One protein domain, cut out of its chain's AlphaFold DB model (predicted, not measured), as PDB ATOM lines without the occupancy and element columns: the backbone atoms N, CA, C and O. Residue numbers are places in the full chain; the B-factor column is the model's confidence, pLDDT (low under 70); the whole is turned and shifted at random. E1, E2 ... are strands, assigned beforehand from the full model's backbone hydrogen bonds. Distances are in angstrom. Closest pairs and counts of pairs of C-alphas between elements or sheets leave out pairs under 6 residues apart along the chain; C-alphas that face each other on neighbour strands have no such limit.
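What this domain is: This is residues 22 to 201 of the 201 residues of an uncharacterized protein of Limnohabitans planktonicus II-D5 (UniProt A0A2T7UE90). A closed barrel of eight strands makes one end of this domain, and two of its long strands, E4 and E5, run on past the ring to the other end. There E2 pairs with E4, E6, E8 and E7 extend the sheet beside E5, and a small sheet of E3, E12 and E11 sits near their ends. The barrel's ring runs E1, E4, E5, E9, E10, E13, E14, E15 and back to E1, all antiparallel. The 180 printed residues have fifteen named strands, E1 to E15 in order, and no named helix: the class is all strand. The whole is compact, with a radius of gyration of the C-alphas of 16.6 A and spans of 48 by 35 by 30 A.

How they stand to each other: Start at E1, residues 25 to 29, antiparallel to E4, residues 47 to 57; N 27 and O 53 are 2.8 A apart. On the same side of E4 as E1, find E2, residues 32 to 34, with N 49 and O 32 at 2.7 A. On the other side is E5, residues 62 to 72, in a hairpin with E4 at 161 degrees, N 52 and O 68 at 2.8 A. E5 pairs staggered: with E9, residues 114 to 123, at N 115 and O 63, 2.8 A, and with E6, residues 85 to 89, at N 69 and O 87, 2.8 A. E4, E5 and E6 form a meander, each strand the antiparallel neighbour of the one before, and E5 and E6 are a hairpin. E6 is parallel to E8, residues 105 to 108, with N 88 and O 106 at 2.8 A; E8 forms a hairpin with E7, residues 98 to 100, with N 100 and O 105 at 2.8 A. E9 forms a hairpin with E10, residues 126 to 135, N 121 and O 128 at 2.8 A. E10 is antiparallel to E13, residues 162 to 172, N 131 and O 166 at 2.9 A. E13, E14, residues 175 to 181, and E15, residues 197 to 200, form a second meander of two hairpins, with N 177 and O 169, and N 198 and O 176, each 2.8 A apart. E15 closes the ring on E1, N 199 and O 28 at 2.8 A. In the small sheet, E12, residues 150 to 153, is the inner strand: N 151 and O 40 of E3, residues 39 to 41, are 2.8 A apart, and N 145 of E11, residues 144 to 147, its hairpin partner, is 2.9 A from O 152. The closest C-alphas of E6 and E11, Ala 85 and Val 147, are 5.8 A apart.

Where its parts are: Find C-alpha 25 at (184.222, 198.138, 206.288), where E1 begins. E4 runs 32.0 A from C-alpha 47 at (174.639, 221.735, 212.479), and E5 returns over 31.8 A. E10 measures 27.5 A; E9 bends by 64 degrees at residue 119, and E13 by 61 degrees at residue 165. E15 ends at C-alpha 200, (184.460, 203.450, 201.719).

The domain as a whole: Look to the C-alphas of Ala 102 and Ser 125 for the two farthest apart, 51.5 A. The printed part has no cut; its long links are E5 to E6 and E14 to E15. Confidence is under 70 at residues 94 to 96, 110, 137 to 142, 161 and 182 to 185.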
ATOM      1  N   ARG A  22     180.986 192.756 200.106       92.94
ATOM      2  CA  ARG A  22     181.058 194.078 199.464       92.94
ATOM      3  C   ARG A  22     180.631 195.238 200.369       92.94
ATOM      4  O   ARG A  22     180.995 196.372 200.078       92.94
ATOM      5  N   TYR A  23     179.898 194.979 201.453       94.88
ATOM      6  CA  TYR A  23     179.463 195.994 202.418       94.88
ATOM      7  C   TYR A  23     180.436 196.172 203.584       94.88
ATOM      8  O   TYR A  23     180.414 197.213 204.235       94.88
ATOM      9  N   ILE A  24     181.289 195.187 203.863       95.56
ATOM     10  CA  ILE A  24     182.129 195.181 205.066       95.56
ATOM     11  C   ILE A  24     183.164 196.300 205.019       95.56
ATOM     12  O   ILE A  24     183.805 196.527 203.990       95.56
ATOM     13  N   GLY A  25     183.335 196.987 206.146       96.06
ATOM     14  CA  GLY A  25     184.222 198.138 206.288       96.06
ATOM     15  C   GLY A  25     183.484 199.397 206.729       96.06
ATOM     16  O   GLY A  25     182.322 199.357 207.139       96.06
ATOM     17  N   THR A  26     184.189 200.521 206.667       97.00
ATOM     18  CA  THR A  26     183.678 201.820 207.099       97.00
ATOM     19  C   THR A  26     183.269 202.644 205.891       97.00
ATOM     20  O   THR A  26     184.060 202.844 204.977       97.00
ATOM     21  N   TRP A  27     182.042 203.144 205.905       96.31
ATOM     22  CA  TRP A  27     181.468 203.965 204.848       96.31
ATOM     23  C   TRP A  27     181.089 205.321 205.409       96.31
ATOM     24  O   TRP A  27     180.458 205.389 206.460       96.31
ATOM     25  N   SER A  28     181.445 206.385 204.702       95.25
ATOM     26  CA  SER A  28     181.196 207.757 205.128       95.25
ATOM     27  C   SER A  28     180.420 208.525 204.067       95.25
ATOM     28  O   SER A  28     180.657 208.345 202.869       95.25
ATOM     29  N   ARG A  29     179.480 209.359 204.506       92.81
ATOM     30  CA  ARG A  29     178.805 210.340 203.652       92.81
ATOM     31  C   ARG A  29     179.614 211.628 203.578       92.81
ATOM     32  O   ARG A  29     180.472 211.891 204.419       92.81
ATOM     33  N   THR A  30     179.331 212.436 202.565       92.56
ATOM     34  CA  THR A  30     179.834 213.810 202.518       92.56
ATOM     35  C   THR A  30     179.235 214.638 203.652       92.56
ATOM     36  O   THR A  30     178.196 214.280 204.202       92.56
ATOM     37  N   CYS A  31     179.888 215.755 203.977       94.31
ATOM     38  CA  CYS A  31     179.342 216.741 204.902       94.31
ATOM     39  C   CYS A  31     177.938 217.163 204.440       94.31
ATOM     40  O   CYS A  31     177.762 217.522 203.273       94.31
ATOM     41  N   ASP A  32     176.960 217.092 205.337       93.00
ATOM     42  CA  ASP A  32     175.583 217.514 205.077       93.00
ATOM     43  C   ASP A  32     175.036 218.321 206.255       93.00
ATOM     44  O   ASP A  32     175.568 218.270 207.365       93.00
ATOM     45  N   ARG A  33     173.979 219.090 206.022       93.62
ATOM     46  CA  ARG A  33     173.355 219.928 207.044       93.62
ATOM     47  C   ARG A  33     172.240 219.164 207.744       93.62
ATOM     48  O   ARG A  33     171.345 218.631 207.097       93.62
ATOM     49  N   LEU A  34     172.250 219.194 209.073       91.81
ATOM     50  CA  LEU A  34     171.194 218.646 209.910       91.81
ATOM     51  C   LEU A  34     170.419 219.765 210.613       91.81
ATOM     52  O   LEU A  34     171.002 220.717 211.136       91.81
ATOM     53  N   SER A  35     169.094 219.630 210.618       91.81
ATOM     54  CA  SER A  35     168.179 220.587 211.242       91.81
ATOM     55  C   SER A  35     168.400 220.691 212.753       91.81
ATOM     56  O   SER A  35     168.570 219.678 213.441       91.81
ATOM     57  N   ALA A  36     168.284 221.916 213.274       92.25
ATOM     58  CA  ALA A  36     168.252 222.218 214.702       92.25
ATOM     59  C   ALA A  36     167.147 221.464 215.468       92.25
ATOM     60  O   ALA A  36     167.251 221.310 216.686       92.25
ATOM     61  N   GLU A  37     166.112 220.971 214.778       90.38
ATOM     62  CA  GLU A  37     165.076 220.114 215.368       90.38
ATOM     63  C   GLU A  37     165.645 218.790 215.887       90.38
ATOM     64  O   GLU A  37     165.221 218.324 216.944       90.38
ATOM     65  N   ALA A  38     166.644 218.220 215.212       89.56
ATOM     66  CA  ALA A  38     167.306 216.988 215.635       89.56
ATOM     67  C   ALA A  38     168.553 217.277 216.477       89.56
ATOM     68  O   ALA A  38     168.691 216.783 217.602       89.56
ATOM     69  N   ILE A  39     169.459 218.097 215.937       92.38
ATOM     70  CA  ILE A  39     170.706 218.493 216.594       92.38
ATOM     71  C   ILE A  39     170.983 219.961 216.300       92.38
ATOM     72  O   ILE A  39     171.145 220.356 215.144       92.38
ATOM     73  N   SER A  40     171.126 220.748 217.361       94.50
ATOM     74  CA  SER A  40     171.537 222.146 217.268       94.50
ATOM     75  C   SER A  40     172.894 222.385 217.918       94.50
ATOM     76  O   SER A  40     173.353 221.601 218.752       94.50
ATOM     77  N   ASP A  41     173.552 223.477 217.541       93.56
ATOM     78  CA  ASP A  41     174.646 224.018 218.344       93.56
ATOM     79  C   ASP A  41     174.112 224.671 219.638       93.56
ATOM     80  O   ASP A  41     172.904 224.803 219.845       93.56
ATOM     81  N   LEU A  42     175.006 225.119 220.527       93.38
ATOM     82  CA  LEU A  42     174.603 225.791 221.775       93.38
ATOM     83  C   LEU A  42     173.816 227.101 221.567       93.38
ATOM     84  O   LEU A  42     173.234 227.609 222.524       93.38
ATOM     85  N   ASN A  43     173.787 227.649 220.350       93.19
ATOM     86  CA  ASN A  43     173.027 228.846 219.991       93.19
ATOM     87  C   ASN A  43     171.686 228.510 219.313       93.19
ATOM     88  O   ASN A  43     171.002 229.417 218.829       93.19
ATOM     89  N   GLY A  44     171.312 227.228 219.237       92.81
ATOM     90  CA  GLY A  44     170.081 226.776 218.593       92.81
ATOM     91  C   GLY A  44     170.122 226.832 217.063       92.81
ATOM     92  O   GLY A  44     169.067 226.884 216.432       92.81
ATOM     93  N   LYS A  45     171.309 226.880 216.445       96.00
ATOM     94  CA  LYS A  45     171.465 226.836 214.982       96.00
ATOM     95  C   LYS A  45     171.608 225.404 214.488       96.00
ATOM     96  O   LYS A  45     172.060 224.530 215.223       96.00
ATOM     97  N   ASP A  46     171.271 225.200 213.217       95.94
ATOM     98  CA  ASP A  46     171.529 223.949 212.502       95.94
ATOM     99  C   ASP A  46     173.004 223.561 212.571       95.94
ATOM    100  O   ASP A  46     173.888 224.418 212.655       95.94
ATOM    101  N   THR A  47     173.279 222.273 212.444       96.56
ATOM    102  CA  THR A  47     174.639 221.735 212.479       96.56
ATOM    103  C   THR A  47     175.025 221.145 211.130       96.56
ATOM    104  O   THR A  47     174.170 220.868 210.291       96.56
ATOM    105  N   ASN A  48     176.325 220.975 210.903       97.00
ATOM    106  CA  ASN A  48     176.814 220.162 209.792       97.00
ATOM    107  C   ASN A  48     177.252 218.808 210.348       97.00
ATOM    108  O   ASN A  48     177.716 218.730 211.488       97.00
ATOM    109  N   ILE A  49     177.086 217.736 209.584       95.44
ATOM    110  CA  ILE A  49     177.357 216.379 210.037       95.44
ATOM    111  C   ILE A  49     178.122 215.564 209.002       95.44
ATOM    112  O   ILE A  49     177.966 215.742 207.798       95.44
ATOM    113  N   ILE A  50     178.902 214.607 209.499       95.31
ATOM    114  CA  ILE A  50     179.378 213.464 208.719       95.31
ATOM    115  C   ILE A  50     178.816 212.199 209.355       95.31
ATOM    116  O   ILE A  50     179.087 211.894 210.522       95.31
ATOM    117  N   GLU A  51     178.070 211.442 208.560       93.00
ATOM    118  CA  GLU A  51     177.532 210.142 208.941       93.00
ATOM    119  C   GLU A  51     178.502 209.042 208.511       93.00
ATOM    120  O   GLU A  51     178.982 209.012 207.376       93.00
ATOM    121  N   THR A  52     178.811 208.131 209.429       93.94
ATOM    122  CA  THR A  52     179.702 206.998 209.192       93.94
ATOM    123  C   THR A  52     179.054 205.710 209.673       93.94
ATOM    124  O   THR A  52     178.529 205.643 210.782       93.94
ATOM    125  N   ILE A  53     179.120 204.668 208.847       93.25
ATOM    126  CA  ILE A  53     178.608 203.334 209.163       93.25
ATOM    127  C   ILE A  53     179.752 202.342 209.047       93.25
ATOM    128  O   ILE A  53     180.377 202.232 207.993       93.25
ATOM    129  N   LYS A  54     180.030 201.613 210.125       95.62
ATOM    130  CA  LYS A  54     180.995 200.512 210.114       95.62
ATOM    131  C   LYS A  54     180.239 199.194 210.109       95.62
ATOM    132  O   LYS A  54     179.592 198.889 211.105       95.62
ATOM    133  N   PHE A  55     180.336 198.435 209.021       95.19
ATOM    134  CA  PHE A  55     179.755 197.099 208.905       95.19
ATOM    135  C   PHE A  55     180.766 196.021 209.285       95.19
ATOM    136  O   PHE A  55     181.905 196.031 208.807       95.19
ATOM    137  N   GLU A  56     180.318 195.060 210.085       95.56
ATOM    138  CA  GLU A  56     181.069 193.869 210.473       95.56
ATOM    139  C   GLU A  56     180.272 192.620 210.096       95.56
ATOM    140  O   GLU A  56     179.053 192.556 210.262       95.56
ATOM    141  N   LYS A  57     180.954 191.626 209.523       96.38
ATOM    142  CA  LYS A  57     180.300 190.433 208.987       96.38
ATOM    143  C   LYS A  57     179.719 189.596 210.123       96.38
ATOM    144  O   LYS A  57     180.433 189.262 211.062       96.38
ATOM    145  N   ALA A  58     178.452 189.208 209.994       94.88
ATOM    146  CA  ALA A  58     177.774 188.320 210.937       94.88
ATOM    147  C   ALA A  58     177.444 186.950 210.321       94.88
ATOM    148  O   ALA A  58     177.512 185.928 210.997       94.88
ATOM    149  N   SER A  59     177.099 186.907 209.033       96.31
ATOM    150  CA  SER A  59     176.904 185.672 208.260       96.31
ATOM    151  C   SER A  59     177.136 185.939 206.771       96.31
ATOM    152  O   SER A  59     177.589 187.020 206.417       96.31
ATOM    153  N   SER A  60     176.807 185.001 205.880       96.00
ATOM    154  CA  SER A  60     176.911 185.212 204.429       96.00
ATOM    155  C   SER A  60     175.957 186.280 203.875       96.00
ATOM    156  O   SER A  60     176.209 186.865 202.823       96.00
ATOM    157  N   VAL A  61     174.862 186.564 204.587       96.75
ATOM    158  CA  VAL A  61     173.820 187.517 204.166       96.75
ATOM    159  C   VAL A  61     173.544 188.604 205.203       96.75
ATOM    160  O   VAL A  61     172.651 189.420 204.990       96.75
ATOM    161  N   LYS A  62     174.283 188.635 206.319       96.44
ATOM    162  CA  LYS A  62     174.067 189.584 207.419       96.44
ATOM    163  C   LYS A  62     175.351 190.272 207.851       96.44
ATOM    164  O   LYS A  62     176.389 189.625 207.995       96.44
ATOM    165  N   ALA A  63     175.244 191.562 208.140       95.75
ATOM    166  CA  ALA A  63     176.262 192.344 208.827       95.75
ATOM    167  C   ALA A  63     175.643 193.073 210.019       95.75
ATOM    168  O   ALA A  63     174.520 193.571 209.929       95.75
ATOM    169  N   THR A  64     176.382 193.171 211.118       94.44
ATOM    170  CA  THR A  64     176.079 194.134 212.180       94.44
ATOM    171  C   THR A  64     176.708 195.477 211.835       94.44
ATOM    172  O   THR A  64     177.624 195.544 211.009       94.44
ATOM    173  N   PHE A  65     176.224 196.567 212.433       93.00
ATOM    174  CA  PHE A  65     176.862 197.863 212.214       93.00
ATOM    175  C   PHE A  65     176.873 198.800 213.415       93.00
ATOM    176  O   PHE A  65     175.968 198.811 214.246       93.00
ATOM    177  N   VAL A  66     177.888 199.662 213.445       92.31
ATOM    178  CA  VAL A  66     177.938 200.838 214.319       92.31
ATOM    179  C   VAL A  66     177.663 202.075 213.477       92.31
ATOM    180  O   VAL A  66     178.321 202.294 212.458       92.31
ATOM    181  N   TYR A  67     176.692 202.878 213.909       90.62
ATOM    182  CA  TYR A  67     176.359 204.160 213.299       90.62
ATOM    183  C   TYR A  67     177.023 205.292 214.074       90.62
ATOM    184  O   TYR A  67     176.963 205.310 215.301       90.62
ATOM    185  N   THR A  68     177.681 206.221 213.391       92.75
ATOM    186  CA  THR A  68     178.343 207.370 214.015       92.75
ATOM    187  C   THR A  68     177.969 208.652 213.293       92.75
ATOM    188  O   THR A  68     178.157 208.753 212.083       92.75
ATOM    189  N   ILE A  69     177.507 209.647 214.046       93.81
ATOM    190  CA  ILE A  69     177.303 211.016 213.575       93.81
ATOM    191  C   ILE A  69     178.380 211.882 214.221       93.81
ATOM    192  O   ILE A  69     178.427 212.017 215.446       93.81
ATOM    193  N   ARG A  70     179.247 212.478 213.407       96.31
ATOM    194  CA  ARG A  70     180.132 213.562 213.849       96.31
ATOM    195  C   ARG A  70     179.436 214.878 213.570       96.31
ATOM    196  O   ARG A  70     179.036 215.107 212.436       96.31
ATOM    197  N   VAL A  71     179.291 215.704 214.597       96.88
ATOM    198  CA  VAL A  71     178.585 216.987 214.538       96.88
ATOM    199  C   VAL A  71     179.606 218.111 214.514       96.88
ATOM    200  O   VAL A  71     180.533 218.125 215.321       96.88
ATOM    201  N   PHE A  72     179.409 219.067 213.622       97.62
ATOM    202  CA  PHE A  72     180.243 220.238 213.409       97.62
ATOM    203  C   PHE A  72     179.395 221.501 213.575       97.62
ATOM    204  O   PHE A  72     178.172 221.488 213.408       97.62
ATOM    205  N   ALA A  73     180.053 222.605 213.930       94.88
ATOM    206  CA  ALA A  73     179.385 223.888 214.107       94.88
ATOM    207  C   ALA A  73     178.707 224.354 212.806       94.88
ATOM    208  O   ALA A  73     179.153 224.019 211.708       94.88
ATOM    209  N   ASN A  74     177.674 225.193 212.929       95.50
ATOM    210  CA  ASN A  74     176.930 225.739 211.788       95.50
ATOM    211  C   ASN A  74     177.837 226.379 210.717       95.50
ATOM    212  O   ASN A  74     177.589 226.244 209.520       95.50
ATOM    213  N   ALA A  75     178.902 227.052 211.161       94.81
ATOM    214  CA  ALA A  75     179.856 227.737 210.295       94.81
ATOM    215  C   ALA A  75     180.834 226.795 209.565       94.81
ATOM    216  O   ALA A  75     181.427 227.205 208.571       94.81
ATOM    217  N   ASP A  76     181.012 225.552 210.028       95.75
ATOM    218  CA  ASP A  76     181.905 224.570 209.400       95.75
ATOM    219  C   ASP A  76     181.155 223.761 208.335       95.75
ATOM    220  O   ASP A  76     180.830 222.588 208.506       95.75
ATOM    221  N   THR A  77     180.858 224.425 207.221       94.69
ATOM    222  CA  THR A  77     180.090 223.859 206.100       94.69
ATOM    223  C   THR A  77     180.846 222.797 205.303       94.69
ATOM    224  O   THR A  77     180.273 222.187 204.404       94.69
ATOM    225  N   GLN A  78     182.129 222.575 205.605       95.19
ATOM    226  CA  GLN A  78     182.945 221.529 204.986       95.19
ATOM    227  C   GLN A  78     183.280 220.386 205.945       95.19
ATOM    228  O   GLN A  78     183.929 219.429 205.524       95.19
ATOM    229  N   CYS A  79     182.828 220.458 207.203       96.31
ATOM    230  CA  CYS A  79     183.121 219.469 208.238       96.31
ATOM    231  C   CYS A  79     184.634 219.191 208.368       96.31
ATOM    232  O   CYS A  79     185.063 218.041 208.501       96.31
ATOM    233  N   ALA A  80     185.451 220.243 208.254       96.19
ATOM    234  CA  ALA A  80     186.909 220.139 208.203       96.19
ATOM    235  C   ALA A  80     187.574 220.375 209.569       96.19
ATOM    236  O   ALA A  80     188.737 220.008 209.762       96.19
ATOM    237  N   ALA A  81     186.864 221.001 210.511       95.69
ATOM    238  CA  ALA A  81     187.362 221.251 211.857       95.69
ATOM    239  C   ALA A  81     187.231 220.006 212.753       95.69
ATOM    240  O   ALA A  81     186.924 218.904 212.306       95.69
ATOM    241  N   GLN A  82     187.486 220.165 214.053       95.31
ATOM    242  CA  GLN A  82     187.176 219.111 215.018       95.31
ATOM    243  C   GLN A  82     185.663 219.055 215.281       95.31
ATOM    244  O   GLN A  82     185.052 220.111 215.474       95.31
ATOM    245  N   PRO A  83     185.055 217.854 215.348       97.31
ATOM    246  CA  PRO A  83     183.657 217.718 215.728       97.31
ATOM    247  C   PRO A  83     183.394 218.305 217.118       97.31
ATOM    248  O   PRO A  83     184.137 218.054 218.068       97.31
ATOM    249  N   ILE A  84     182.292 219.040 217.256       96.69
ATOM    250  CA  ILE A  84     181.813 219.582 218.536       96.69
ATOM    251  C   ILE A  84     181.067 218.532 219.369       96.69
ATOM    252  O   ILE A  84     180.913 218.706 220.579       96.69
ATOM    253  N   ALA A  85     180.604 217.458 218.723       96.44
ATOM    254  CA  ALA A  85     180.009 216.289 219.353       96.44
ATOM    255  C   ALA A  85     180.162 215.047 218.463       96.44
ATOM    256  O   ALA A  85     180.258 215.144 217.239       96.44
ATOM    257  N   THR A  86     180.154 213.865 219.076       95.75
ATOM    258  CA  THR A  86     180.088 212.575 218.376       95.75
ATOM    259  C   THR A  86     178.982 211.719 218.978       95.75
ATOM    260  O   THR A  86     178.987 211.449 220.179       95.75
ATOM    261  N   LEU A  87     178.033 211.281 218.153       91.69
ATOM    262  CA  LEU A  87     176.942 210.398 218.558       91.69
ATOM    263  C   LEU A  87     177.185 209.007 217.977       91.69
ATOM    264  O   LEU A  87     177.439 208.884 216.781       91.69
ATOM    265  N   ILE A  88     177.118 207.969 218.806       90.75
ATOM    266  CA  ILE A  88     177.423 206.588 218.424       90.75
ATOM    267  C   ILE A  88     176.240 205.688 218.781       90.75
ATOM    268  O   ILE A  88     175.833 205.620 219.939       90.75
ATOM    269  N   THR A  89     175.730 204.938 217.807       88.06
ATOM    270  CA  THR A  89     174.722 203.889 218.008       88.06
ATOM    271  C   THR A  89     175.351 202.530 217.729       88.06
ATOM    272  O   THR A  89     175.663 202.205 216.582       88.06
ATOM    273  N   THR A  90     175.560 201.730 218.775       84.31
ATOM    274  CA  THR A  90     176.381 200.506 218.704       84.31
ATOM    275  C   THR A  90     175.611 199.246 218.319       84.31
ATOM    276  O   THR A  90     176.236 198.210 218.124       84.31
ATOM    277  N   GLY A  91     174.275 199.287 218.252       79.31
ATOM    278  CA  GLY A  91     173.469 198.092 217.975       79.31
ATOM    279  C   GLY A  91     173.591 197.001 219.045       79.31
ATOM    280  O   GLY A  91     173.401 195.824 218.749       79.31
ATOM    281  N   LEU A  92     173.962 197.385 220.267       76.94
ATOM    282  CA  LEU A  92     174.000 196.515 221.440       76.94
ATOM    283  C   LEU A  92     172.861 196.910 222.373       76.94
ATOM    284  O   LEU A  92     172.502 198.080 222.434       76.94
ATOM    285  N   ASN A  93     172.329 195.963 223.144       73.25
ATOM    286  CA  ASN A  93     171.390 196.275 224.219       73.25
ATOM    287  C   ASN A  93     172.140 196.928 225.387       73.25
ATOM    288  O   ASN A  93     172.589 196.244 226.305       73.25
ATOM    289  N   ASN A  94     172.271 198.251 225.357       66.31
ATOM    290  CA  ASN A  94     172.790 199.033 226.466       66.31
ATOM    291  C   ASN A  94     171.618 199.462 227.352       66.31
ATOM    292  O   ASN A  94     170.704 200.168 226.926       66.31
ATOM    293  N   SER A  95     171.650 199.054 228.619       64.19
ATOM    294  CA  SER A  95     170.627 199.413 229.608       64.19
ATOM    295  C   SER A  95     170.673 200.886 230.030       64.19
ATOM    296  O   SER A  95     169.782 201.343 230.743       64.19
ATOM    297  N   SER A  96     171.696 201.640 229.612       68.12
ATOM    298  CA  SER A  96     171.888 203.042 229.985       68.12
ATOM    299  C   SER A  96     172.475 203.876 228.844       68.12
ATOM    300  O   SER A  96     173.269 203.397 228.033       68.12
ATOM    301  N   LEU A  97     172.060 205.144 228.799       80.31
ATOM    302  CA  LEU A  97     172.640 206.192 227.964       80.31
ATOM    303  C   LEU A  97     174.000 206.603 228.545       80.31
ATOM    304  O   LEU A  97     174.076 206.980 229.714       80.31
ATOM    305  N   ASN A  98     175.060 206.566 227.735       86.50
ATOM    306  CA  ASN A  98     176.390 207.006 228.154       86.50
ATOM    307  C   ASN A  98     176.737 208.348 227.500       86.50
ATOM    308  O   ASN A  98     176.779 208.447 226.273       86.50
ATOM    309  N   ILE A  99     176.994 209.371 228.319       88.62
ATOM    310  CA  ILE A  99     177.458 210.683 227.863       88.62
ATOM    311  C   ILE A  99     178.801 210.985 228.525       88.62
ATOM    312  O   ILE A  99     178.890 211.150 229.742       88.62
ATOM    313  N   SER A 100     179.837 211.129 227.704       90.19
ATOM    314  CA  SER A 100     181.162 211.582 228.111       90.19
ATOM    315  C   SER A 100     181.362 213.028 227.673       90.19
ATOM    316  O   SER A 100     181.523 213.323 226.488       90.19
ATOM    317  N   LYS A 101     181.386 213.951 228.640       83.56
ATOM    318  CA  LYS A 101     181.683 215.366 228.364       83.56
ATOM    319  C   LYS A 101     183.147 215.594 227.986       83.56
ATOM    320  O   LYS A 101     183.417 216.460 227.168       83.56
ATOM    321  N   ALA A 102     184.070 214.797 228.531       88.38
ATOM    322  CA  ALA A 102     185.502 214.917 228.250       88.38
ATOM    323  C   ALA A 102     185.839 214.629 226.779       88.38
ATOM    324  O   ALA A 102     186.714 215.270 226.211       88.38
ATOM    325  N   THR A 103     185.120 213.689 226.160       90.81
ATOM    326  CA  THR A 103     185.300 213.317 224.747       90.81
ATOM    327  C   THR A 103     184.189 213.857 223.843       90.81
ATOM    328  O   THR A 103     184.119 213.472 222.679       90.81
ATOM    329  N   ALA A 104     183.288 214.699 224.370       94.88
ATOM    330  CA  ALA A 104     182.092 215.181 223.671       94.88
ATOM    331  C   ALA A 104     181.316 214.051 222.960       94.88
ATOM    332  O   ALA A 104     180.909 214.180 221.806       94.88
ATOM    333  N   THR A 105     181.155 212.906 223.628       94.31
ATOM    334  CA  THR A 105     180.586 211.692 223.028       94.31
ATOM    335  C   THR A 105     179.292 211.288 223.716       94.31
ATOM    336  O   THR A 105     179.222 211.262 224.943       94.31
ATOM    337  N   MET A 106     178.297 210.897 222.926       89.88
ATOM    338  CA  MET A 106     177.102 210.198 223.390       89.88
ATOM    339  C   MET A 106     177.046 208.824 222.732       89.88
ATOM    340  O   MET A 106     177.120 208.725 221.512       89.88
ATOM    341  N   THR A 107     176.920 207.766 223.529       88.50
ATOM    342  CA  THR A 107     176.802 206.389 223.035       88.50
ATOM    343  C   THR A 107     175.489 205.771 223.485       88.50
ATOM    344  O   THR A 107     175.135 205.828 224.667       88.50
ATOM    345  N   THR A 108     174.789 205.140 222.547       81.44
ATOM    346  CA  THR A 108     173.528 204.439 222.784       81.44
ATOM    347  C   THR A 108     173.476 203.086 222.105       81.44
ATOM    348  O   THR A 108     174.208 202.792 221.160       81.44
ATOM    349  N   GLY A 109     172.538 202.269 222.563       74.75
ATOM    350  CA  GLY A 109     172.107 201.086 221.845       74.75
ATOM    351  C   GLY A 109     170.935 200.438 222.564       74.75
ATOM    352  O   GLY A 109     171.006 200.192 223.765       74.75
ATOM    353  N   PHE A 110     169.851 200.176 221.843       69.88
ATOM    354  CA  PHE A 110     168.736 199.386 222.347       69.88
ATOM    355  C   PHE A 110     168.169 198.547 221.200       69.88
ATOM    356  O   PHE A 110     167.357 199.017 220.402       69.88
ATOM    357  N   GLY A 111     168.662 197.321 221.070       76.81
ATOM    358  CA  GLY A 111     168.400 196.418 219.954       76.81
ATOM    359  C   GLY A 111     169.631 196.190 219.083       76.81
ATOM    360  O   GLY A 111     170.696 196.751 219.328       76.81
ATOM    361  N   VAL A 112     169.462 195.356 218.059       82.94
ATOM    362  CA  VAL A 112     170.521 194.997 217.109       82.94
ATOM    363  C   VAL A 112     170.481 195.934 215.904       82.94
ATOM    364  O   VAL A 112     169.430 196.119 215.295       82.94
ATOM    365  N   ASN A 113     171.640 196.487 215.548       89.50
ATOM    366  CA  ASN A 113     171.863 197.104 214.244       89.50
ATOM    367  C   ASN A 113     172.237 196.006 213.248       89.50
ATOM    368  O   ASN A 113     173.305 195.408 213.385       89.50
ATOM    369  N   GLU A 114     171.392 195.743 212.256       92.44
ATOM    370  CA  GLU A 114     171.618 194.680 211.274       92.44
ATOM    371  C   GLU A 114     171.316 195.155 209.850       92.44
ATOM    372  O   GLU A 114     170.284 195.779 209.589       92.44
ATOM    373  N   LEU A 115     172.204 194.821 208.918       94.19
ATOM    374  CA  LEU A 115     171.947 194.844 207.485       94.19
ATOM    375  C   LEU A 115     171.787 193.404 207.003       94.19
ATOM    376  O   LEU A 115     172.681 192.584 207.200       94.19
ATOM    377  N   THR A 116     170.660 193.111 206.358       95.62
ATOM    378  CA  THR A 116     170.383 191.805 205.749       95.62
ATOM    379  C   THR A 116     170.253 191.951 204.240       95.62
ATOM    380  O   THR A 116     169.415 192.715 203.760       95.62
ATOM    381  N   TYR A 117     171.044 191.191 203.488       96.06
ATOM    382  CA  TYR A 117     170.903 191.056 202.044       96.06
ATOM    383  C   TYR A 117     169.716 190.151 201.702       96.06
ATOM    384  O   TYR A 117     169.638 189.018 202.172       96.06
ATOM    385  N   LEU A 118     168.799 190.649 200.873       93.94
ATOM    386  CA  LEU A 118     167.576 189.938 200.488       93.94
ATOM    387  C   LEU A 118     167.609 189.392 199.062       93.94
ATOM    388  O   LEU A 118     166.752 188.592 198.699       93.94
ATOM    389  N   GLY A 119     168.567 189.831 198.249       93.62
ATOM    390  CA  GLY A 119     168.688 189.426 196.856       93.62
ATOM    391  C   GLY A 119     168.923 190.601 195.919       93.62
ATOM    392  O   GLY A 119     169.061 191.752 196.334       93.62
ATOM    393  N   THR A 120     168.956 190.286 194.631       93.12
ATOM    394  CA  THR A 120     169.091 191.266 193.557       93.12
ATOM    395  C   THR A 120     167.705 191.661 193.051       93.12
ATOM    396  O   THR A 120     166.857 190.803 192.813       93.12
ATOM    397  N   GLN A 121     167.476 192.958 192.875       91.12
ATOM    398  CA  GLN A 121     166.251 193.540 192.343       91.12
ATOM    399  C   GLN A 121     166.546 194.208 190.990       91.12
ATOM    400  O   GLN A 121     167.355 195.136 190.932       91.12
ATOM    401  N   PRO A 122     165.882 193.792 189.899       90.62
ATOM    402  CA  PRO A 122     165.888 194.545 188.650       90.62
ATOM    403  C   PRO A 122     165.154 195.879 188.826       90.62
ATOM    404  O   PRO A 122     164.034 195.886 189.345       90.62
ATOM    405  N   LEU A 123     165.768 196.975 188.372       88.00
ATOM    406  CA  LEU A 123     165.198 198.325 188.314       88.00
ATOM    407  C   LEU A 123     165.500 198.934 186.938       88.00
ATOM    408  O   LEU A 123     166.633 199.323 186.650       88.00
ATOM    409  N   GLY A 124     164.499 198.983 186.059       84.56
ATOM    410  CA  GLY A 124     164.700 199.398 184.669       84.56
ATOM    411  C   GLY A 124     165.736 198.513 183.963       84.56
ATOM    412  O   GLY A 124     165.583 197.296 183.911       84.56
ATOM    413  N   SER A 125     166.795 199.124 183.424       86.06
ATOM    414  CA  SER A 125     167.885 198.425 182.722       86.06
ATOM    415  C   SER A 125     169.052 198.009 183.624       86.06
ATOM    416  O   SER A 125     170.060 197.517 183.118       86.06
ATOM    417  N   ILE A 126     168.965 198.244 184.936       88.88
ATOM    418  CA  ILE A 126     170.017 197.895 185.896       88.88
ATOM    419  C   ILE A 126     169.516 196.865 186.908       88.88
ATOM    420  O   ILE A 126     168.318 196.645 187.074       88.88
ATOM    421  N   SER A 127     170.453 196.236 187.609       89.62
ATOM    422  CA  SER A 127     170.173 195.409 188.781       89.62
ATOM    423  C   SER A 127     170.837 196.030 189.999       89.62
ATOM    424  O   SER A 127     171.979 196.488 189.924       89.62
ATOM    425  N   VAL A 128     170.110 196.061 191.105       92.81
ATOM    426  CA  VAL A 128     170.564 196.611 192.385       92.81
ATOM    427  C   VAL A 128     170.395 195.571 193.473       92.81
ATOM    428  O   VAL A 128     169.650 194.606 193.310       92.81
ATOM    429  N   ASP A 129     171.045 195.771 194.606       93.88
ATOM    430  CA  ASP A 129     170.762 194.929 195.758       93.88
ATOM    431  C   ASP A 129     169.528 195.424 196.484       93.88
ATOM    432  O   ASP A 129     169.334 196.627 196.653       93.88
ATOM    433  N   LYS A 130     168.736 194.481 196.976       92.81
ATOM    434  CA  LYS A 130     167.703 194.724 197.967       92.81
ATOM    435  C   LYS A 130     168.235 194.307 199.327       92.81
ATOM    436  O   LYS A 130     168.651 193.163 199.517       92.81
ATOM    437  N   VAL A 131     168.184 195.222 200.283       93.38
ATOM    438  CA  VAL A 131     168.576 194.960 201.667       93.38
ATOM    439  C   VAL A 131     167.485 195.419 202.623       93.38
ATOM    440  O   VAL A 131     166.676 196.293 202.300       93.38
ATOM    441  N   THR A 132     167.474 194.847 203.820       92.12
ATOM    442  CA  THR A 132     166.798 195.435 204.978       92.12
ATOM    443  C   THR A 132     167.854 196.002 205.904       92.12
ATOM    444  O   THR A 132     168.836 195.324 206.205       92.12
ATOM    445  N   VAL A 133     167.638 197.232 206.367       89.31
ATOM    446  CA  VAL A 133     168.440 197.845 207.426       89.31
ATOM    447  C   VAL A 133     167.553 198.034 208.637       89.31
ATOM    448  O   VAL A 133     166.573 198.776 208.585       89.31
ATOM    449  N   SER A 134     167.924 197.376 209.724       87.06
ATOM    450  CA  SER A 134     167.303 197.531 211.031       87.06
ATOM    451  C   SER A 134     168.265 198.303 211.913       87.06
ATOM    452  O   SER A 134     169.364 197.828 212.186       87.06
ATOM    453  N   SER A 135     167.871 199.507 212.319       78.62
ATOM    454  CA  SER A 135     168.643 200.323 213.258       78.62
ATOM    455  C   SER A 135     168.019 200.230 214.645       78.62
ATOM    456  O   SER A 135     166.823 200.474 214.820       78.62
ATOM    457  N   ALA A 136     168.839 199.863 215.623       71.19
ATOM    458  CA  ALA A 136     168.535 199.913 217.039       71.19
ATOM    459  C   ALA A 136     168.261 201.355 217.478       71.19
ATOM    460  O   ALA A 136     168.831 202.306 216.940       71.19
ATOM    461  N   VAL A 137     167.406 201.509 218.485       63.84
ATOM    462  CA  VAL A 137     167.015 202.830 218.986       63.84
ATOM    463  C   VAL A 137     168.210 203.501 219.674       63.84
ATOM    464  O   VAL A 137     168.991 202.838 220.369       63.84
ATOM    465  N   LEU A 138     168.305 204.832 219.594       58.19
ATOM    466  CA  LEU A 138     168.816 205.574 220.748       58.19
ATOM    467  C   LEU A 138     167.810 205.350 221.872       58.19
ATOM    468  O   LEU A 138     166.623 205.567 221.660       58.19
ATOM    469  N   THR A 139     168.245 204.876 223.039       52.66
ATOM    470  CA  THR A 139     167.389 204.737 224.225       52.66
ATOM    471  C   THR A 139     166.525 205.986 224.346       52.66
ATOM    472  O   THR A 139     167.097 207.035 224.615       52.66
ATOM    473  N   LYS A 140     165.218 205.868 224.039       52.34
ATOM    474  CA  LYS A 140     164.280 206.961 223.709       52.34
ATOM    475  C   LYS A 140     164.583 208.194 224.563       52.34
ATOM    476  O   LYS A 140     164.076 208.264 225.685       52.34
ATOM    477  N   PRO A 141     165.432 209.126 224.095       55.91
ATOM    478  CA  PRO A 141     165.815 210.232 224.936       55.91
ATOM    479  C   PRO A 141     164.554 211.082 225.004       55.91
ATOM    480  O   PRO A 141     164.010 211.479 223.979       55.91
ATOM    481  N   THR A 142     163.989 211.265 226.187       68.06
ATOM    482  CA  THR A 142     162.994 212.312 226.389       68.06
ATOM    483  C   THR A 142     163.762 213.550 226.828       68.06
ATOM    484  O   THR A 142     164.651 213.466 227.677       68.06
ATOM    485  N   GLY A 143     163.479 214.692 226.203       79.75
ATOM    486  CA  GLY A 143     164.160 215.952 226.497       79.75
ATOM    487  C   GLY A 143     165.458 216.173 225.716       79.75
ATOM    488  O   GLY A 143     165.729 215.518 224.712       79.75
ATOM    489  N   GLN A 144     166.235 217.153 226.169       88.62
ATOM    490  CA  GLN A 144     167.423 217.654 225.481       88.62
ATOM    491  C   GLN A 144     168.698 217.251 226.219       88.62
ATOM    492  O   GLN A 144     168.763 217.337 227.447       88.62
ATOM    493  N   TYR A 145     169.726 216.858 225.469       88.69
ATOM    494  CA  TYR A 145     171.011 216.430 226.017       88.69
ATOM    495  C   TYR A 145     172.131 217.297 225.464       88.69
ATOM    496  O   TYR A 145     172.341 217.361 224.256       88.69
ATOM    497  N   THR A 146     172.890 217.934 226.352       93.06
ATOM    498  CA  THR A 146     174.114 218.635 225.963       93.06
ATOM    499  C   THR A 146     175.264 217.641 225.847       93.06
ATOM    500  O   THR A 146     175.672 217.029 226.841       93.06
ATOM    501  N   VAL A 147     175.811 217.511 224.644       92.56
ATOM    502  CA  VAL A 147     176.942 216.639 224.317       92.56
ATOM    503  C   VAL A 147     178.020 217.514 223.694       92.56
ATOM    504  O   VAL A 147     177.881 217.963 222.561       92.56
ATOM    505  N   GLY A 148     179.077 217.809 224.454       94.62
ATOM    506  CA  GLY A 148     180.077 218.787 224.024       94.62
ATOM    507  C   GLY A 148     179.438 220.137 223.686       94.62
ATOM    508  O   GLY A 148     178.764 220.727 224.530       94.62
ATOM    509  N   GLY A 149     179.648 220.604 222.454       94.44
ATOM    510  CA  GLY A 149     179.095 221.855 221.925       94.44
ATOM    511  C   GLY A 149     177.748 221.725 221.205       94.44
ATOM    512  O   GLY A 149     177.345 222.674 220.535       94.44
ATOM    513  N   ALA A 150     177.069 220.580 221.298       94.62
ATOM    514  CA  ALA A 150     175.785 220.344 220.642       94.62
ATOM    515  C   ALA A 150     174.667 220.023 221.644       94.62
ATOM    516  O   ALA A 150     174.901 219.462 222.720       94.62
ATOM    517  N   ILE A 151     173.439 220.349 221.254       93.50
ATOM    518  CA  ILE A 151     172.201 219.952 221.919       93.50
ATOM    519  C   ILE A 151     171.525 218.903 221.041       93.50
ATOM    520  O   ILE A 151     171.161 219.175 219.898       93.50
ATOM    521  N   VAL A 152     171.356 217.702 221.590       90.75
ATOM    522  CA  VAL A 152     170.658 216.592 220.940       90.75
ATOM    523  C   VAL A 152     169.228 216.539 221.458       90.75
ATOM    524  O   VAL A 152     169.011 216.371 222.665       90.75
ATOM    525  N   ASN A 153     168.259 216.666 220.554       87.75
ATOM    526  CA  ASN A 153     166.843 216.588 220.888       87.75
ATOM    527  C   ASN A 153     166.373 215.136 220.832       87.75
ATOM    528  O   ASN A 153     166.298 214.498 219.781       87.75
ATOM    529  N   GLY A 154     166.048 214.607 222.003       77.19
ATOM    530  CA  GLY A 154     165.477 213.288 222.137       77.19
ATOM    531  C   GLY A 154     164.102 213.174 221.479       77.19
ATOM    532  O   GLY A 154     163.225 213.998 221.732       77.19
ATOM    533  N   GLY A 155     163.912 212.142 220.654       73.25
ATOM    534  CA  GLY A 155     162.653 211.885 219.945       73.25
ATOM    535  C   GLY A 155     162.569 212.464 218.531       73.25
ATOM    536  O   GLY A 155     161.521 212.333 217.909       73.25
ATOM    537  N   ALA A 156     163.642 213.068 218.012       78.19
ATOM    538  CA  ALA A 156     163.702 213.444 216.604       78.19
ATOM    539  C   ALA A 156     163.625 212.196 215.686       78.19
ATOM    540  O   ALA A 156     164.161 211.143 216.062       78.19
ATOM    541  N   PRO A 157     162.997 212.277 214.494       75.38
ATOM    542  CA  PRO A 157     162.830 211.138 213.582       75.38
ATOM    543  C   PRO A 157     164.137 210.435 213.186       75.38
ATOM    544  O   PRO A 157     164.127 209.254 212.832       75.38
ATOM    545  N   GLU A 158     165.264 211.136 213.216       73.31
ATOM    546  CA  GLU A 158     166.612 210.625 212.946       73.31
ATOM    547  C   GLU A 158     167.063 209.586 213.980       73.31
ATOM    548  O   GLU A 158     167.955 208.782 213.710       73.31
ATOM    549  N   PHE A 159     166.430 209.584 215.153       72.38
ATOM    550  CA  PHE A 159     166.791 208.774 216.312       72.38
ATOM    551  C   PHE A 159     165.775 207.672 216.638       72.38
ATOM    552  O   PHE A 159     165.963 206.913 217.596       72.38
ATOM    553  N   GLU A 160     164.701 207.572 215.856       71.19
ATOM    554  CA  GLU A 160     163.677 206.542 216.009       71.19
ATOM    555  C   GLU A 160     164.142 205.176 215.488       71.19
ATOM    556  O   GLU A 160     164.907 205.070 214.527       71.19
ATOM    557  N   ALA A 161     163.623 204.109 216.104       69.56
ATOM    558  CA  ALA A 161     163.809 202.752 215.610       69.56
ATOM    559  C   ALA A 161     163.194 202.641 214.216       69.56
ATOM    560  O   ALA A 161     161.991 202.845 214.044       69.56
ATOM    561  N   LYS A 162     164.011 202.298 213.223       74.56
ATOM    562  CA  LYS A 162     163.559 202.170 211.841       74.56
ATOM    563  C   LYS A 162     164.072 200.865 211.265       74.56
ATOM    564  O   LYS A 162     165.270 200.574 211.308       74.56
ATOM    565  N   SER A 163     163.138 200.083 210.736       79.06
ATOM    566  CA  SER A 163     163.435 198.951 209.868       79.06
ATOM    567  C   SER A 163     162.894 199.289 208.495       79.06
ATOM    568  O   SER A 163     161.682 199.352 208.302       79.06
ATOM    569  N   ASN A 164     163.803 199.558 207.564       80.44
ATOM    570  CA  ASN A 164     163.454 200.012 206.227       80.44
ATOM    571  C   ASN A 164     164.057 199.077 205.187       80.44
ATOM    572  O   ASN A 164     165.150 198.525 205.372       80.44
ATOM    573  N   PHE A 165     163.365 198.948 204.058       87.12
ATOM    574  CA  PHE A 165     164.001 198.420 202.864       87.12
ATOM    575  C   PHE A 165     164.920 199.482 202.273       87.12
ATOM    576  O   PHE A 165     164.634 200.681 202.314       87.12
ATOM    577  N   ALA A 166     166.025 199.030 201.702       88.69
ATOM    578  CA  ALA A 166     166.879 199.875 200.900       88.69
ATOM    579  C   ALA A 166     167.269 199.177 199.602       88.69
ATOM    580  O   ALA A 166     167.434 197.953 199.557       88.69
ATOM    581  N   PHE A 167     167.423 199.987 198.559       91.38
ATOM    582  CA  PHE A 167     168.071 199.571 197.328       91.38
ATOM    583  C   PHE A 167     169.473 200.152 197.273       91.38
ATOM    584  O   PHE A 167     169.685 201.331 197.569       91.38
ATOM    585  N   VAL A 168     170.430 199.305 196.911       92.94
ATOM    586  CA  VAL A 168     171.849 199.642 196.943       92.94
ATOM    587  C   VAL A 168     172.445 199.470 195.554       92.94
ATOM    588  O   VAL A 168     172.409 198.381 194.975       92.94
ATOM    589  N   LYS A 169     173.009 200.557 195.022       93.38
ATOM    590  CA  LYS A 169     173.705 200.573 193.731       93.38
ATOM    591  C   LYS A 169     175.171 200.921 193.949       93.38
ATOM    592  O   LYS A 169     175.497 202.022 194.385       93.38
ATOM    593  N   PHE A 170     176.061 200.005 193.589       92.12
ATOM    594  CA  PHE A 170     177.497 200.268 193.593       92.12
ATOM    595  C   PHE A 170     177.873 201.109 192.370       92.12
ATOM    596  O   PHE A 170     177.628 200.717 191.230       92.12
ATOM    597  N   LYS A 171     178.471 202.275 192.616       91.44
ATOM    598  CA  LYS A 171     179.091 203.128 191.594       91.44
ATOM    599  C   LYS A 171     180.521 202.670 191.295       91.44
ATOM    600  O   LYS A 171     180.993 202.798 190.171       91.44
ATOM    601  N   SER A 172     181.215 202.159 192.310       91.50
ATOM    602  CA  SER A 172     182.566 201.595 192.235       91.50
ATOM    603  C   SER A 172     182.794 200.647 193.428       91.50
ATOM    604  O   SER A 172     181.932 200.581 194.307       91.50
ATOM    605  N   PRO A 173     183.944 199.949 193.530       88.44
ATOM    606  CA  PRO A 173     184.270 199.151 194.719       88.44
ATOM    607  C   PRO A 173     184.293 199.953 196.032       88.44
ATOM    608  O   PRO A 173     184.162 199.374 197.108       88.44
ATOM    609  N   THR A 174     184.454 201.276 195.952       92.56
ATOM    610  CA  THR A 174     184.554 202.179 197.106       92.56
ATOM    611  C   THR A 174     183.423 203.202 197.176       92.56
ATOM    612  O   THR A 174     183.448 204.053 198.055       92.56
ATOM    613  N   GLY A 175     182.422 203.142 196.292       94.19
ATOM    614  CA  GLY A 175     181.337 204.126 196.238       94.19
ATOM    615  C   GLY A 175     179.981 203.473 196.020       94.19
ATOM    616  O   GLY A 175     179.801 202.732 195.049       94.19
ATOM    617  N   VAL A 176     179.020 203.775 196.891       94.19
ATOM    618  CA  VAL A 176     177.700 203.142 196.889       94.19
ATOM    619  C   VAL A 176     176.579 204.150 197.139       94.19
ATOM    620  O   VAL A 176     176.649 204.947 198.068       94.19
ATOM    621  N   PHE A 177     175.535 204.112 196.315       92.06
ATOM    622  CA  PHE A 177     174.286 204.821 196.580       92.06
ATOM    623  C   PHE A 177     173.391 203.946 197.449       92.06
ATOM    624  O   PHE A 177     173.093 202.803 197.080       92.06
ATOM    625  N   PHE A 178     172.982 204.478 198.600       88.88
ATOM    626  CA  PHE A 178     172.210 203.752 199.605       88.88
ATOM    627  C   PHE A 178     170.847 204.422 199.815       88.88
ATOM    628  O   PHE A 178     170.699 205.311 200.658       88.88
ATOM    629  N   ASN A 179     169.842 203.984 199.057       83.56
ATOM    630  CA  ASN A 179     168.521 204.610 199.040       83.56
ATOM    631  C   ASN A 179     167.549 203.856 199.944       83.56
ATOM    632  O   ASN A 179     167.287 202.675 199.716       83.56
ATOM    633  N   ARG A 180     167.012 204.532 200.964       77.75
ATOM    634  CA  ARG A 180     166.005 203.978 201.882       77.75
ATOM    635  C   ARG A 180     164.607 204.286 201.352       77.75
ATOM    636  O   ARG A 180     164.350 205.418 200.956       77.75
ATOM    637  N   PHE A 181     163.718 203.300 201.386       70.88
ATOM    638  CA  PHE A 181     162.332 203.441 200.948       70.88
ATOM    639  C   PHE A 181     161.386 202.944 202.035       70.88
ATOM    640  O   PHE A 181     161.652 201.926 202.684       70.88
ATOM    641  N   ASP A 182     160.263 203.642 202.194       62.31
ATOM    642  CA  ASP A 182     159.151 203.151 202.998       62.31
ATOM    643  C   ASP A 182     158.565 201.886 202.354       62.31
ATOM    644  O   ASP A 182     158.551 201.716 201.128       62.31
ATOM    645  N   ALA A 183     158.105 200.953 203.187       56.31
ATOM    646  CA  ALA A 183     157.564 199.689 202.714       56.31
ATOM    647  C   ALA A 183     156.312 199.924 201.845       56.31
ATOM    648  O   ALA A 183     155.273 200.332 202.352       56.31
ATOM    649  N   GLY A 184     156.395 199.634 200.541       56.66
ATOM    650  CA  GLY A 184     155.218 199.573 199.660       56.66
ATOM    651  C   GLY A 184     155.404 200.117 198.244       56.66
ATOM    652  O   GLY A 184     154.687 199.678 197.347       56.66
ATOM    653  N   ALA A 185     156.381 200.996 198.003       67.31
ATOM    654  CA  ALA A 185     156.662 201.534 196.670       67.31
ATOM    655  C   ALA A 185     158.071 201.136 196.209       67.31
ATOM    656  O   ALA A 185     159.070 201.646 196.711       67.31
ATOM    657  N   VAL A 186     158.159 200.207 195.252       74.56
ATOM    658  CA  VAL A 186     159.427 199.914 194.568       74.56
ATOM    659  C   VAL A 186     159.626 200.999 193.504       74.56
ATOM    660  O   VAL A 186     158.795 201.089 192.598       74.56
ATOM    661  N   PRO A 187     160.669 201.844 193.593       78.75
ATOM    662  CA  PRO A 187     160.940 202.854 192.580       78.75
ATOM    663  C   PRO A 187     161.255 202.188 191.240       78.75
ATOM    664  O   PRO A 187     161.734 201.060 191.190       78.75
ATOM    665  N   THR A 188     161.023 202.895 190.140       81.94
ATOM    666  CA  THR A 188     161.380 202.412 188.795       81.94
ATOM    667  C   THR A 188     162.837 202.699 188.431       81.94
ATOM    668  O   THR A 188     163.396 202.021 187.570       81.94
ATOM    669  N   VAL A 189     163.460 203.678 189.097       85.56
ATOM    670  CA  VAL A 189     164.849 204.112 188.898       85.56
ATOM    671  C   VAL A 189     165.542 204.328 190.243       85.56
ATOM    672  O   VAL A 189     164.893 204.616 191.245       85.56
ATOM    673  N   MET A 190     166.868 204.192 190.268       86.25
ATOM    674  CA  MET A 190     167.660 204.568 191.440       86.25
ATOM    675  C   MET A 190     167.814 206.082 191.526       86.25
ATOM    676  O   MET A 190     168.072 206.725 190.512       86.25
ATOM    677  N   ASP A 191     167.719 206.617 192.741       85.38
ATOM    678  CA  ASP A 191     168.190 207.965 193.039       85.38
ATOM    679  C   ASP A 191     169.723 207.951 193.156       85.38
ATOM    680  O   ASP A 191     170.305 207.085 193.818       85.38
ATOM    681  N   GLU A 192     170.377 208.873 192.465       88.69
ATOM    682  CA  GLU A 192     171.835 209.026 192.444       88.69
ATOM    683  C   GLU A 192     172.261 210.402 192.960       88.69
ATOM    684  O   GLU A 192     173.331 210.903 192.601       88.69
ATOM    685  N   ASP A 193     171.436 211.019 193.812       88.19
ATOM    686  CA  ASP A 193     171.805 212.223 194.546       88.19
ATOM    687  C   ASP A 193     173.171 212.025 195.241       88.19
ATOM    688  O   ASP A 193     173.343 211.084 196.028       88.19
ATOM    689  N   PRO A 194     174.164 212.895 194.981       85.75
ATOM    690  CA  PRO A 194     175.473 212.831 195.624       85.75
ATOM    691  C   PRO A 194     175.428 212.801 197.157       85.75
ATOM    692  O   PRO A 194     176.329 212.231 197.763       85.75
ATOM    693  N   ARG A 195     174.382 213.349 197.789       82.81
ATOM    694  CA  ARG A 195     174.183 213.309 199.251       82.81
ATOM    695  C   ARG A 195     173.887 211.901 199.775       82.81
ATOM    696  O   ARG A 195     174.122 211.601 200.943       82.81
ATOM    697  N   LEU A 196     173.392 211.015 198.911       84.94
ATOM    698  CA  LEU A 196     173.096 209.613 199.223       84.94
ATOM    699  C   LEU A 196     174.280 208.682 198.921       84.94
ATOM    700  O   LEU A 196     174.228 207.493 199.257       84.94
ATOM    701  N   LEU A 197     175.349 209.210 198.310       92.31
ATOM    702  CA  LEU A 197     176.581 208.479 198.048       92.31
ATOM    703  C   LEU A 197     177.368 208.288 199.347       92.31
ATOM    704  O   LEU A 197     177.748 209.239 200.030       92.31
ATOM    705  N   MET A 198     177.685 207.037 199.644       94.38
ATOM    706  CA  MET A 198     178.628 206.671 200.686       94.38
ATOM    707  C   MET A 198     179.940 206.222 200.053       94.38
ATOM    708  O   MET A 198     179.945 205.474 199.072       94.38
ATOM    709  N   THR A 199     181.053 206.646 200.645       95.88
ATOM    710  CA  THR A 199     182.403 206.285 200.206       95.88
ATOM    711  C   THR A 199     183.096 205.451 201.271       95.88
ATOM    712  O   THR A 199     183.106 205.816 202.451       95.88
ATOM    713  N   LYS A 200     183.677 204.329 200.855       95.06
ATOM    714  CA  LYS A 200     184.460 203.450 201.719       95.06
ATOM    715  C   LYS A 200     185.759 204.149 202.132       95.06
ATOM    716  O   LYS A 200     186.424 204.727 201.275       95.06
ATOM    717  N   GLN A 201     186.060 204.126 203.428       91.56
ATOM    718  CA  GLN A 201     187.280 204.676 204.032       91.56
ATOM    719  C   GLN A 201     188.417 203.656 204.012       91.56
ATOM    720  O   GLN A 201     188.116 202.445 204.150       91.56
TER     721      GLN A 201